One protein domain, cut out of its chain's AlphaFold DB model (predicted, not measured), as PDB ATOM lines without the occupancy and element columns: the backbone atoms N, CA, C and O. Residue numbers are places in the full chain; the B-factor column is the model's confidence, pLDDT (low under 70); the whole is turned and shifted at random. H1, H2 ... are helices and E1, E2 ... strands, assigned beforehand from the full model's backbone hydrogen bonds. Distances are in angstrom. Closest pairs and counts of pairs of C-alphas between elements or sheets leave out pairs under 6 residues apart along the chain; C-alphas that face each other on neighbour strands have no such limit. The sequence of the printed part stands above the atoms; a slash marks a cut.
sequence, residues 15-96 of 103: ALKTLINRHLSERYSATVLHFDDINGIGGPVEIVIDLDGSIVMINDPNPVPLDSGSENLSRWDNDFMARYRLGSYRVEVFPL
ATOM      1  N   ALA A  15     187.296 193.998 244.572       95.44
ATOM      2  CA  ALA A  15     188.157 195.162 244.456       95.44
ATOM      3  C   ALA A  15     187.531 196.262 243.592       95.44
ATOM      4  O   ALA A  15     187.510 197.418 244.018       95.44
ATOM      5  N   LEU A  16     186.988 195.899 242.427       95.00
ATOM      6  CA  LEU A  16     186.291 196.840 241.556       95.00
ATOM      7  C   LEU A  16     185.010 197.359 242.221       95.00
ATOM      8  O   LEU A  16     184.774 198.565 242.227       95.00
ATOM      9  N   LYS A  17     184.248 196.493 242.908       93.69
ATOM     10  CA  LYS A  17     183.082 196.917 243.708       93.69
ATOM     11  C   LYS A  17     183.450 197.961 244.756       93.69
ATOM     12  O   LYS A  17     182.753 198.960 244.901       93.69
ATOM     13  N   THR A  18     184.520 197.736 245.517       94.25
ATOM     14  CA  THR A  18     184.976 198.684 246.542       94.25
ATOM     15  C   THR A  18     185.450 199.996 245.928       94.25
ATOM     16  O   THR A  18     185.161 201.054 246.486       94.25
ATOM     17  N   LEU A  19     186.157 199.941 244.794       95.31
ATOM     18  CA  LEU A  19     186.578 201.133 244.063       95.31
ATOM     19  C   LEU A  19     185.367 201.965 243.640       95.31
ATOM     20  O   LEU A  19     185.284 203.131 244.007       95.31
ATOM     21  N   ILE A  20     184.406 201.354 242.951       94.38
ATOM     22  CA  ILE A  20     183.203 202.041 242.479       94.38
ATOM     23  C   ILE A  20     182.422 202.632 243.658       94.38
ATOM     24  O   ILE A  20     182.152 203.830 243.668       94.38
ATOM     25  N   ASN A  21     182.142 201.836 244.696       92.69
ATOM     26  CA  ASN A  21     181.376 202.285 245.866       92.69
ATOM     27  C   ASN A  21     182.003 203.482 246.594       92.69
ATOM     28  O   ASN A  21     181.273 204.273 247.182       92.69
ATOM     29  N   ARG A  22     183.330 203.655 246.550       92.94
ATOM     30  CA  ARG A  22     184.004 204.828 247.135       92.94
ATOM     31  C   ARG A  22     183.588 206.140 246.464       92.94
ATOM     32  O   ARG A  22     183.658 207.188 247.098       92.94
ATOM     33  N   HIS A  23     183.205 206.079 245.193       91.25
ATOM     34  CA  HIS A  23     182.899 207.247 244.375       91.25
ATOM     35  C   HIS A  23     181.396 207.484 244.185       91.25
ATOM     36  O   HIS A  23     181.016 208.529 243.659       91.25
ATOM     37  N   LEU A  24     180.536 206.565 244.639       88.81
ATOM     38  CA  LEU A  24     179.087 206.764 244.598       88.81
ATOM     39  C   LEU A  24     178.622 207.705 245.710       88.81
ATOM     40  O   LEU A  24     179.167 207.733 246.813       88.81
ATOM     41  N   SER A  25     177.568 208.461 245.414       84.94
ATOM     42  CA  SER A  25     176.907 209.355 246.362       84.94
ATOM     43  C   SER A  25     175.393 209.186 246.294       84.94
ATOM     44  O   SER A  25     174.827 208.857 245.256       84.94
ATOM     45  N   GLU A  26     174.700 209.442 247.402       80.62
ATOM     46  CA  GLU A  26     173.235 209.572 247.426       80.62
ATOM     47  C   GLU A  26     172.720 210.855 246.783       80.62
ATOM     48  O   GLU A  26     171.535 210.947 246.492       80.62
ATOM     49  N   ARG A  27     173.603 211.815 246.506       80.75
ATOM     50  CA  ARG A  27     173.232 213.092 245.888       80.75
ATOM     51  C   ARG A  27     173.203 213.062 244.362       80.75
ATOM     52  O   ARG A  27     172.806 214.055 243.764       80.75
ATOM     53  N   TYR A  28     173.681 211.987 243.743       81.12
ATOM     54  CA  TYR A  28     173.793 211.886 242.290       81.12
ATOM     55  C   TYR A  28     172.680 211.010 241.748       81.12
ATOM     56  O   TYR A  28     172.386 209.962 242.327       81.12
ATOM     57  N   SER A  29     172.079 211.461 240.649       81.75
ATOM     58  CA  SER A  29     171.036 210.724 239.957       81.75
ATOM     59  C   SER A  29     171.673 209.734 238.979       81.75
ATOM     60  O   SER A  29     171.337 208.574 239.025       81.75
ATOM     61  N   ALA A  30     172.709 210.092 238.227       88.75
ATOM     62  CA  ALA A  30     173.596 209.115 237.583       88.75
ATOM     63  C   ALA A  30     175.056 209.567 237.715       88.75
ATOM     64  O   ALA A  30     175.347 210.680 238.166       88.75
ATOM     65  N   THR A  31     176.021 208.700 237.421       92.38
ATOM     66  CA  THR A  31     177.445 209.027 237.592       92.38
ATOM     67  C   THR A  31     178.304 208.386 236.519       92.38
ATOM     68  O   THR A  31     178.204 207.189 236.260       92.38
ATOM     69  N   VAL A  32     179.209 209.180 235.951       94.25
ATOM     70  CA  VAL A  32     180.333 208.678 235.162       94.25
ATOM     71  C   VAL A  32     181.586 208.727 236.029       94.25
ATOM     72  O   VAL A  32     181.955 209.779 236.553       94.25
ATOM     73  N   LEU A  33     182.233 207.579 236.190       95.75
ATOM     74  CA  LEU A  33     183.576 207.483 236.751       95.75
ATOM     75  C   LEU A  33     184.565 207.493 235.592       95.75
ATOM     76  O   LEU A  33     184.571 206.555 234.798       95.75
ATOM     77  N   HIS A  34     185.375 208.540 235.498       96.12
ATOM     78  CA  HIS A  34     186.409 208.684 234.481       96.12
ATOM     79  C   HIS A  34     187.777 208.394 235.104       96.12
ATOM     80  O   HIS A  34     188.167 208.998 236.104       96.12
ATOM     81  N   PHE A  35     188.497 207.446 234.523       96.25
ATOM     82  CA  PHE A  35     189.824 207.015 234.934       96.25
ATOM     83  C   PHE A  35     190.816 207.466 233.867       96.25
ATOM     84  O   PHE A  35     190.987 206.798 232.850       96.25
ATOM     85  N   ASP A  36     191.460 208.601 234.105       95.50
ATOM     86  CA  ASP A  36     192.430 209.199 233.192       95.50
ATOM     87  C   ASP A  36     193.797 208.520 233.358       95.50
ATOM     88  O   ASP A  36     194.373 208.541 234.453       95.50
ATOM     89  N   ASP A  37     194.292 207.871 232.300       93.69
ATOM     90  CA  ASP A  37     195.573 207.156 232.311       93.69
ATOM     91  C   ASP A  37     196.741 208.137 232.246       93.69
ATOM     92  O   ASP A  37     197.136 208.610 231.179       93.69
ATOM     93  N   ILE A  38     197.354 208.384 233.401       92.50
ATOM     94  CA  ILE A  38     198.456 209.342 233.524       92.50
ATOM     95  C   ILE A  38     199.746 208.856 232.850       92.50
ATOM     96  O   ILE A  38     200.651 209.657 232.619       92.50
ATOM     97  N   ASN A  39     199.843 207.560 232.542       87.56
ATOM     98  CA  ASN A  39     200.993 206.976 231.856       87.56
ATOM     99  C   ASN A  39     200.795 206.925 230.330       87.56
ATOM    100  O   ASN A  39     201.770 206.726 229.606       87.56
ATOM    101  N   GLY A  40     199.559 207.089 229.842       82.25
ATOM    102  CA  GLY A  40     199.207 207.074 228.417       82.25
ATOM    103  C   GLY A  40     199.415 205.730 227.705       82.25
ATOM    104  O   GLY A  40     199.539 205.706 226.483       82.25
ATOM    105  N   ILE A  41     199.495 204.618 228.441       81.12
ATOM    106  CA  ILE A  41     199.787 203.276 227.902       81.12
ATOM    107  C   ILE A  41     198.500 202.531 227.536       81.12
ATOM    108  O   ILE A  41     198.426 201.872 226.502       81.12
ATOM    109  N   GLY A  42     197.509 202.584 228.420       80.94
ATOM    110  CA  GLY A  42     196.225 201.908 228.296       80.94
ATOM    111  C   GLY A  42     195.087 202.820 227.854       80.94
ATOM    112  O   GLY A  42     194.085 202.292 227.385       80.94
ATOM    113  N   GLY A  43     195.262 204.140 227.986       90.25
ATOM    114  CA  GLY A  43     194.259 205.169 227.705       90.25
ATOM    115  C   GLY A  43     193.132 205.230 228.752       90.25
ATOM    116  O   GLY A  43     193.120 204.432 229.695       90.25
ATOM    117  N   PRO A  44     192.206 206.198 228.628       93.62
ATOM    118  CA  PRO A  44     191.213 206.467 229.658       93.62
ATOM    119  C   PRO A  44     190.117 205.402 229.694       93.62
ATOM    120  O   PRO A  44     189.686 204.920 228.651       93.62
ATOM    121  N   VAL A  45     189.627 205.089 230.891       94.62
ATOM    122  CA  VAL A  45     188.506 204.162 231.104       94.62
ATOM    123  C   VAL A  45     187.327 204.918 231.703       94.62
ATOM    124  O   VAL A  45     187.505 205.720 232.614       94.62
ATOM    125  N   GLU A  46     186.112 204.640 231.245       94.50
ATOM    126  CA  GLU A  46     184.891 205.226 231.796       94.50
ATOM    127  C   GLU A  46     183.917 204.140 232.234       94.50
ATOM    128  O   GLU A  46     183.687 203.165 231.522       94.50
ATOM    129  N   ILE A  47     183.319 204.325 233.407       93.25
ATOM    130  CA  ILE A  47     182.257 203.460 233.924       93.25
ATOM    131  C   ILE A  47     181.031 204.332 234.160       93.25
ATOM    132  O   ILE A  47     181.077 205.258 234.973       93.25
ATOM    133  N   VAL A  48     179.939 204.031 233.461       92.00
ATOM    134  CA  VAL A  48     178.672 204.758 233.590       92.00
ATOM    135  C   VAL A  48     177.711 203.968 234.452       92.00
ATOM    136  O   VAL A  48     177.456 202.787 234.203       92.00
ATOM    137  N   ILE A  49     177.187 204.650 235.462       92.00
ATOM    138  CA  ILE A  49     176.330 204.096 236.499       92.00
ATOM    139  C   ILE A  49     175.027 204.884 236.500       92.00
ATOM    140  O   ILE A  49     175.041 206.112 236.622       92.00
ATOM    141  N   ASP A  50     173.923 204.167 236.336       89.88
ATOM    142  CA  ASP A  50     172.577 204.730 236.268       89.88
ATOM    143  C   ASP A  50     171.963 204.943 237.668       89.88
ATOM    144  O   ASP A  50     172.552 204.576 238.686       89.88
ATOM    145  N   LEU A  51     170.763 205.523 237.715       87.75
ATOM    146  CA  LEU A  51     169.986 205.889 238.910       87.75
ATOM    147  C   LEU A  51     169.804 204.774 239.929       87.75
ATOM    148  O   LEU A  51     169.843 205.013 241.141       87.75
ATOM    149  N   ASP A  52     169.622 203.550 239.455       88.50
ATOM    150  CA  ASP A  52     169.455 202.372 240.299       88.50
ATOM    151  C   ASP A  52     170.797 201.776 240.767       88.50
ATOM    152  O   ASP A  52     170.816 200.771 241.480       88.50
ATOM    153  N   GLY A  53     171.918 202.393 240.383       88.75
ATOM    154  CA  GLY A  53     173.270 201.936 240.661       88.75
ATOM    155  C   GLY A  53     173.791 200.867 239.707       88.75
ATOM    156  O   GLY A  53     174.863 200.316 239.974       88.75
ATOM    157  N   SER A  54     173.067 200.536 238.638       89.81
ATOM    158  CA  SER A  54     173.504 199.571 237.630       89.81
ATOM    159  C   SER A  54     174.597 200.161 236.745       89.81
ATOM    160  O   SER A  54     174.517 201.312 236.320       89.81
ATOM    161  N   ILE A  55     175.616 199.361 236.422       90.00
ATOM    162  CA  ILE A  55     176.584 199.737 235.384       90.00
ATOM    163  C   ILE A  55     175.946 199.476 234.028       90.00
ATOM    164  O   ILE A  55     175.642 198.330 233.695       90.00
ATOM    165  N   VAL A  56     175.782 200.536 233.248       87.81
ATOM    166  CA  VAL A  56     175.165 200.478 231.917       87.81
ATOM    167  C   VAL A  56     176.195 200.531 230.794       87.81
ATOM    168  O   VAL A  56     175.915 200.092 229.683       87.81
ATOM    169  N   MET A  57     177.400 201.034 231.077       87.12
ATOM    170  CA  MET A  57     178.480 201.102 230.098       87.12
ATOM    171  C   MET A  57     179.848 201.026 230.770       87.12
ATOM    172  O   MET A  57     180.076 201.632 231.819       87.12
ATOM    173  N   ILE A  58     180.764 200.316 230.113       89.88
ATOM    174  CA  ILE A  58     182.204 200.390 230.344       89.88
ATOM    175  C   ILE A  58     182.838 200.772 229.011       89.88
ATOM    176  O   ILE A  58     182.697 200.044 228.029       89.88
ATOM    177  N   ASN A  59     183.514 201.913 228.984       89.31
ATOM    178  CA  ASN A  59     184.302 202.363 227.850       89.31
ATOM    179  C   ASN A  59     185.778 202.169 228.208       89.31
ATOM    180  O   ASN A  59     186.277 202.815 229.123       89.31
ATOM    181  N   ASP A  60     186.463 201.252 227.534       89.50
ATOM    182  CA  ASP A  60     187.908 201.039 227.659       89.50
ATOM    183  C   ASP A  60     188.504 201.167 226.248       89.50
ATOM    184  O   ASP A  60     187.842 200.764 225.288       89.50
ATOM    185  N   PRO A  61     189.723 201.707 226.072       85.25
ATOM    186  CA  PRO A  61     190.333 201.860 224.749       85.25
ATOM    187  C   PRO A  61     190.590 200.519 224.058       85.25
ATOM    188  O   PRO A  61     190.676 200.456 222.833       85.25
ATOM    189  N   ASN A  62     190.665 199.441 224.840       81.75
ATOM    190  CA  ASN A  62     190.601 198.064 224.381       81.75
ATOM    191  C   ASN A  62     189.283 197.457 224.888       81.75
ATOM    192  O   ASN A  62     189.290 196.681 225.851       81.75
ATOM    193  N   PRO A  63     188.139 197.834 224.285       71.25
ATOM    194  CA  PRO A  63     186.839 197.519 224.846       71.25
ATOM    195  C   PRO A  63     186.624 196.009 224.858       71.25
ATOM    196  O   PRO A  63     186.887 195.311 223.877       71.25
ATOM    197  N   VAL A  64     186.097 195.516 225.976       72.75
ATOM    198  CA  VAL A  64     185.601 194.149 226.109       72.75
ATOM    199  C   VAL A  64     184.076 194.233 226.067       72.75
ATOM    200  O   VAL A  64     183.479 194.694 227.041       72.75
ATOM    201  N   PRO A  65     183.426 193.858 224.946       76.56
ATOM    202  CA  PRO A  65     181.975 193.944 224.819       76.56
ATOM    203  C   PRO A  65     181.260 193.232 225.973       76.56
ATOM    204  O   PRO A  65     181.699 192.167 226.409       76.56
ATOM    205  N   LEU A  66     180.148 193.776 226.471       72.38
ATOM    206  CA  LEU A  66     179.412 193.154 227.583       72.38
ATOM    207  C   LEU A  66     178.824 191.772 227.219       72.38
ATOM    208  O   LEU A  66     178.543 190.968 228.106       72.38
ATOM    209  N   ASP A  67     178.687 191.468 225.927       79.25
ATOM    210  CA  ASP A  67     178.285 190.168 225.376       79.25
ATOM    211  C   ASP A  67     179.471 189.235 225.057       79.25
ATOM    212  O   ASP A  67     179.264 188.073 224.712       79.25
ATOM    213  N   SER A  68     180.719 189.686 225.245       78.00
ATOM    214  CA  SER A  68     181.935 188.887 225.009       78.00
ATOM    215  C   SER A  68     182.140 187.738 226.005       78.00
ATOM    216  O   SER A  68     183.104 186.976 225.893       78.00
ATOM    217  N   GLY A  69     181.228 187.589 226.966       82.31
ATOM    218  CA  GLY A  69     181.207 186.505 227.934       82.31
ATOM    219  C   GLY A  69     181.908 186.841 229.250       82.31
ATOM    220  O   GLY A  69     182.850 187.630 229.330       82.31
ATOM    221  N   SER A  70     181.435 186.180 230.304       87.56
ATOM    222  CA  SER A  70     181.851 186.390 231.696       87.56
ATOM    223  C   SER A  70     183.365 186.273 231.928       87.56
ATOM    224  O   SER A  70     183.925 187.010 232.740       87.56
ATOM    225  N   GLU A  71     184.061 185.393 231.201       89.44
ATOM    226  CA  GLU A  71     185.510 185.200 231.354       89.44
ATOM    227  C   GLU A  71     186.316 186.422 230.896       89.44
ATOM    228  O   GLU A  71     187.203 186.882 231.619       89.44
ATOM    229  N   ASN A  72     185.989 186.982 229.728       89.38
ATOM    230  CA  ASN A  72     186.698 188.138 229.179       89.38
ATOM    231  C   ASN A  72     186.510 189.372 230.062       89.38
ATOM    232  O   ASN A  72     187.471 190.081 230.354       89.38
ATOM    233  N   LEU A  73     185.294 189.579 230.563       89.38
ATOM    234  CA  LEU A  73     184.982 190.675 231.479       89.38
ATOM    235  C   LEU A  73     185.652 190.494 232.846       89.38
ATOM    236  O   LEU A  73     186.149 191.456 233.426       89.38
ATOM    237  N   SER A  74     185.752 189.253 233.333       91.50
ATOM    238  CA  SER A  74     186.506 188.948 234.554       91.50
ATOM    239  C   SER A  74     188.007 189.193 234.377       91.50
ATOM    240  O   SER A  74     188.675 189.640 235.309       91.50
ATOM    241  N   ARG A  75     188.562 188.919 233.189       91.69
ATOM    242  CA  ARG A  75     189.958 189.243 232.866       91.69
ATOM    243  C   ARG A  75     190.175 190.753 232.825       91.69
ATOM    244  O   ARG A  75     191.081 191.238 233.494       91.69
ATOM    245  N   TRP A  76     189.303 191.478 232.124       91.94
ATOM    246  CA  TRP A  76     189.340 192.938 232.074       91.94
ATOM    247  C   TRP A  76     189.297 193.562 233.474       91.94
ATOM    248  O   TRP A  76     190.135 194.403 233.780       91.94
ATOM    249  N   ASP A  77     188.393 193.105 234.346       93.88
ATOM    250  CA  ASP A  77     188.271 193.573 235.735       93.88
ATOM    251  C   ASP A  77     189.605 193.424 236.489       93.88
ATOM    252  O   ASP A  77     190.123 194.386 237.066       93.88
ATOM    253  N   ASN A  78     190.218 192.239 236.413       93.88
ATOM    254  CA  ASN A  78     191.500 191.970 237.062       93.88
ATOM    255  C   ASN A  78     192.635 192.849 236.511       93.88
ATOM    256  O   ASN A  78     193.389 193.430 237.298       93.88
ATOM    257  N   ASP A  79     192.739 192.980 235.188       92.62
ATOM    258  CA  ASP A  79     193.789 193.759 234.524       92.62
ATOM    259  C   ASP A  79     193.624 195.265 234.782       92.62
ATOM    260  O   ASP A  79     194.591 195.975 235.084       92.62
ATOM    261  N   PHE A  80     192.391 195.772 234.729       93.94
ATOM    262  CA  PHE A  80     192.054 197.145 235.091       93.94
ATOM    263  C   PHE A  80     192.427 197.442 236.547       93.94
ATOM    264  O   PHE A  80     193.149 198.406 236.816       93.94
ATOM    265  N   MET A  81     192.023 196.586 237.489       95.50
ATOM    266  CA  MET A  81     192.327 196.782 238.908       95.50
ATOM    267  C   MET A  81     193.822 196.666 239.220       95.50
ATOM    268  O   MET A  81     194.298 197.329 240.146       95.50
ATOM    269  N   ALA A  82     194.578 195.857 238.477       94.75
ATOM    270  CA  ALA A  82     196.034 195.812 238.585       94.75
ATOM    271  C   ALA A  82     196.661 197.155 238.177       94.75
ATOM    272  O   ALA A  82     197.431 197.723 238.952       94.75
ATOM    273  N   ARG A  83     196.262 197.712 237.023       93.25
ATOM    274  CA  ARG A  83     196.703 199.044 236.563       93.25
ATOM    275  C   ARG A  83     196.327 200.145 237.562       93.25
ATOM    276  O   ARG A  83     197.174 200.950 237.936       93.25
ATOM    277  N   TYR A  84     195.094 200.138 238.070       94.12
ATOM    278  CA  TYR A  84     194.639 201.104 239.073       94.12
ATOM    279  C   TYR A  84     195.479 201.069 240.357       94.12
ATOM    280  O   TYR A  84     195.894 202.109 240.860       94.12
ATOM    281  N   ARG A  85     195.795 199.876 240.873       94.44
ATOM    282  CA  ARG A  85     196.611 199.718 242.092       94.44
ATOM    283  C   ARG A  85     198.064 200.157 241.926       94.44
ATOM    284  O   ARG A  85     198.687 200.513 242.920       94.44
ATOM    285  N   LEU A  86     198.587 200.140 240.701       93.69
ATOM    286  CA  LEU A  86     199.905 200.688 240.377       93.69
ATOM    287  C   LEU A  86     199.906 202.223 240.290       93.69
ATOM    288  O   LEU A  86     200.962 202.815 240.087       93.69
ATOM    289  N   GLY A  87     198.748 202.869 240.462       93.44
ATOM    290  CA  GLY A  87     198.613 204.319 240.382       93.44
ATOM    291  C   GLY A  87     198.531 204.846 238.952       93.44
ATOM    292  O   GLY A  87     198.754 206.032 238.744       93.44
ATOM    293  N   SER A  88     198.206 203.996 237.970       93.25
ATOM    294  CA  SER A  88     198.138 204.406 236.561       93.25
ATOM    295  C   SER A  88     196.981 205.348 236.233       93.25
ATOM    296  O   SER A  88     196.984 205.923 235.154       93.25
ATOM    297  N   TYR A  89     196.002 205.518 237.127       95.56
ATOM    298  CA  TYR A  89     194.826 206.344 236.854       95.56
ATOM    299  C   TYR A  89     194.634 207.457 237.879       95.56
ATOM    300  O   TYR A  89     194.688 207.221 239.089       95.56
ATOM    301  N   ARG A  90     194.296 208.652 237.386       95.62
ATOM    302  CA  ARG A  90     193.595 209.682 238.161       95.62
ATOM    303  C   ARG A  90     192.090 209.468 237.994       95.62
ATOM    304  O   ARG A  90     191.629 209.251 236.881       95.62
ATOM    305  N   VAL A  91     191.332 209.519 239.091       96.12
ATOM    306  CA  VAL A  91     189.875 209.301 239.061       96.12
ATOM    307  C   VAL A  91     189.139 210.626 239.172       96.12
ATOM    308  O   VAL A  91     189.350 211.374 240.127       96.12
ATOM    309  N   GLU A  92     188.235 210.870 238.235       95.44
ATOM    310  CA  GLU A  92     187.307 211.993 238.226       95.44
ATOM    311  C   GLU A  92     185.869 211.466 238.241       95.44
ATOM    312  O   GLU A  92     185.553 210.430 237.654       95.44
ATOM    313  N   VAL A  93     184.996 212.155 238.976       93.81
ATOM    314  CA  VAL A  93     183.592 211.767 239.142       93.81
ATOM    315  C   VAL A  93     182.731 212.855 238.528       93.81
ATOM    316  O   VAL A  93     182.717 213.982 239.024       93.81
ATOM    317  N   PHE A  94     181.996 212.509 237.477       92.06
ATOM    318  CA  PHE A  94     181.064 213.407 236.809       92.06
ATOM    319  C   PHE A  94     179.637 213.009 237.189       92.06
ATOM    320  O   PHE A  94     179.112 212.019 236.666       92.06
ATOM    321  N   PRO A  95     178.999 213.731 238.125       87.00
ATOM    322  CA  PRO A  95     177.603 213.496 238.426       87.00
ATOM    323  C   PRO A  95     176.751 213.984 237.257       87.00
ATOM    324  O   PRO A  95     176.823 215.144 236.852       87.00
ATOM    325  N   LEU A  96     175.916 213.096 236.737       80.31
ATOM    326  CA  LEU A  96     174.813 213.477 235.874       80.31
ATOM    327  C   LEU A  96     173.680 213.843 236.823       80.31
ATOM    328  O   LEU A  96     173.104 212.968 237.461       80.31
TER     329      LEU A  96
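What this domain is: This is residues 15 to 96 of the 103 residues of an uncharacterized protein of Geobacter sp. SVR (UniProt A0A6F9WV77). A twisted four-stranded sheet forms a wall; H2, the longer helix, stands beside it where E1 ends and E4 begins, and H1 grazes it. The printed part has 82 residues, with named elements in the order H1 E1 E2 E3 H2 E4. The sheet, E3 E2 E1 E4, is antiparallel; the class is mixed, helices and strands. The whole is compact, radius of gyration of the C-alphas 12.4 A, spanning 33 by 29 by 20 A.

Where its parts are: E1 is residues 30 to 37, 22.7 A; E2 45 to 49, 13.3 A; E3 55 to 59, 11.1 A. E4, 89 to 96, 21.3 A, ends at C-alpha 96 (174.813, 213.477, 235.874). H2 is 70 to 85, 22.4 A. H1, 15 to 23, 13.2 A, begins at C-alpha 15 (188.157, 195.162, 244.456).

How they stand to each other: Hairpins E1 and E2 (N 33 to O 47, 2.9 A) and E2 and E3 (N 48 to O 57, 2.9 A) form a meander, each strand the antiparallel neighbour of the one before; E4 is antiparallel to E1, with N 34 and O 92 2.9 A apart. H1, with residues 20 to 23, and H2, with 80 to 84, only graze the sheet. H2, with residues 77 to 81 alone, only just touches H1, with 3 pairs of C-alphas within 8 A, closest Leu 16 and Met 81, 6.6 A. Every O i to N i+4 pair is within hydrogen-bond range in H2, 4 of 5 in H1.

The domain as a whole: The farthest C-alphas, Arg 27 and Glu 71, are 33.8 A apart. The printed part has no cut and no long link; no printed residue is under 70 in pLDDT.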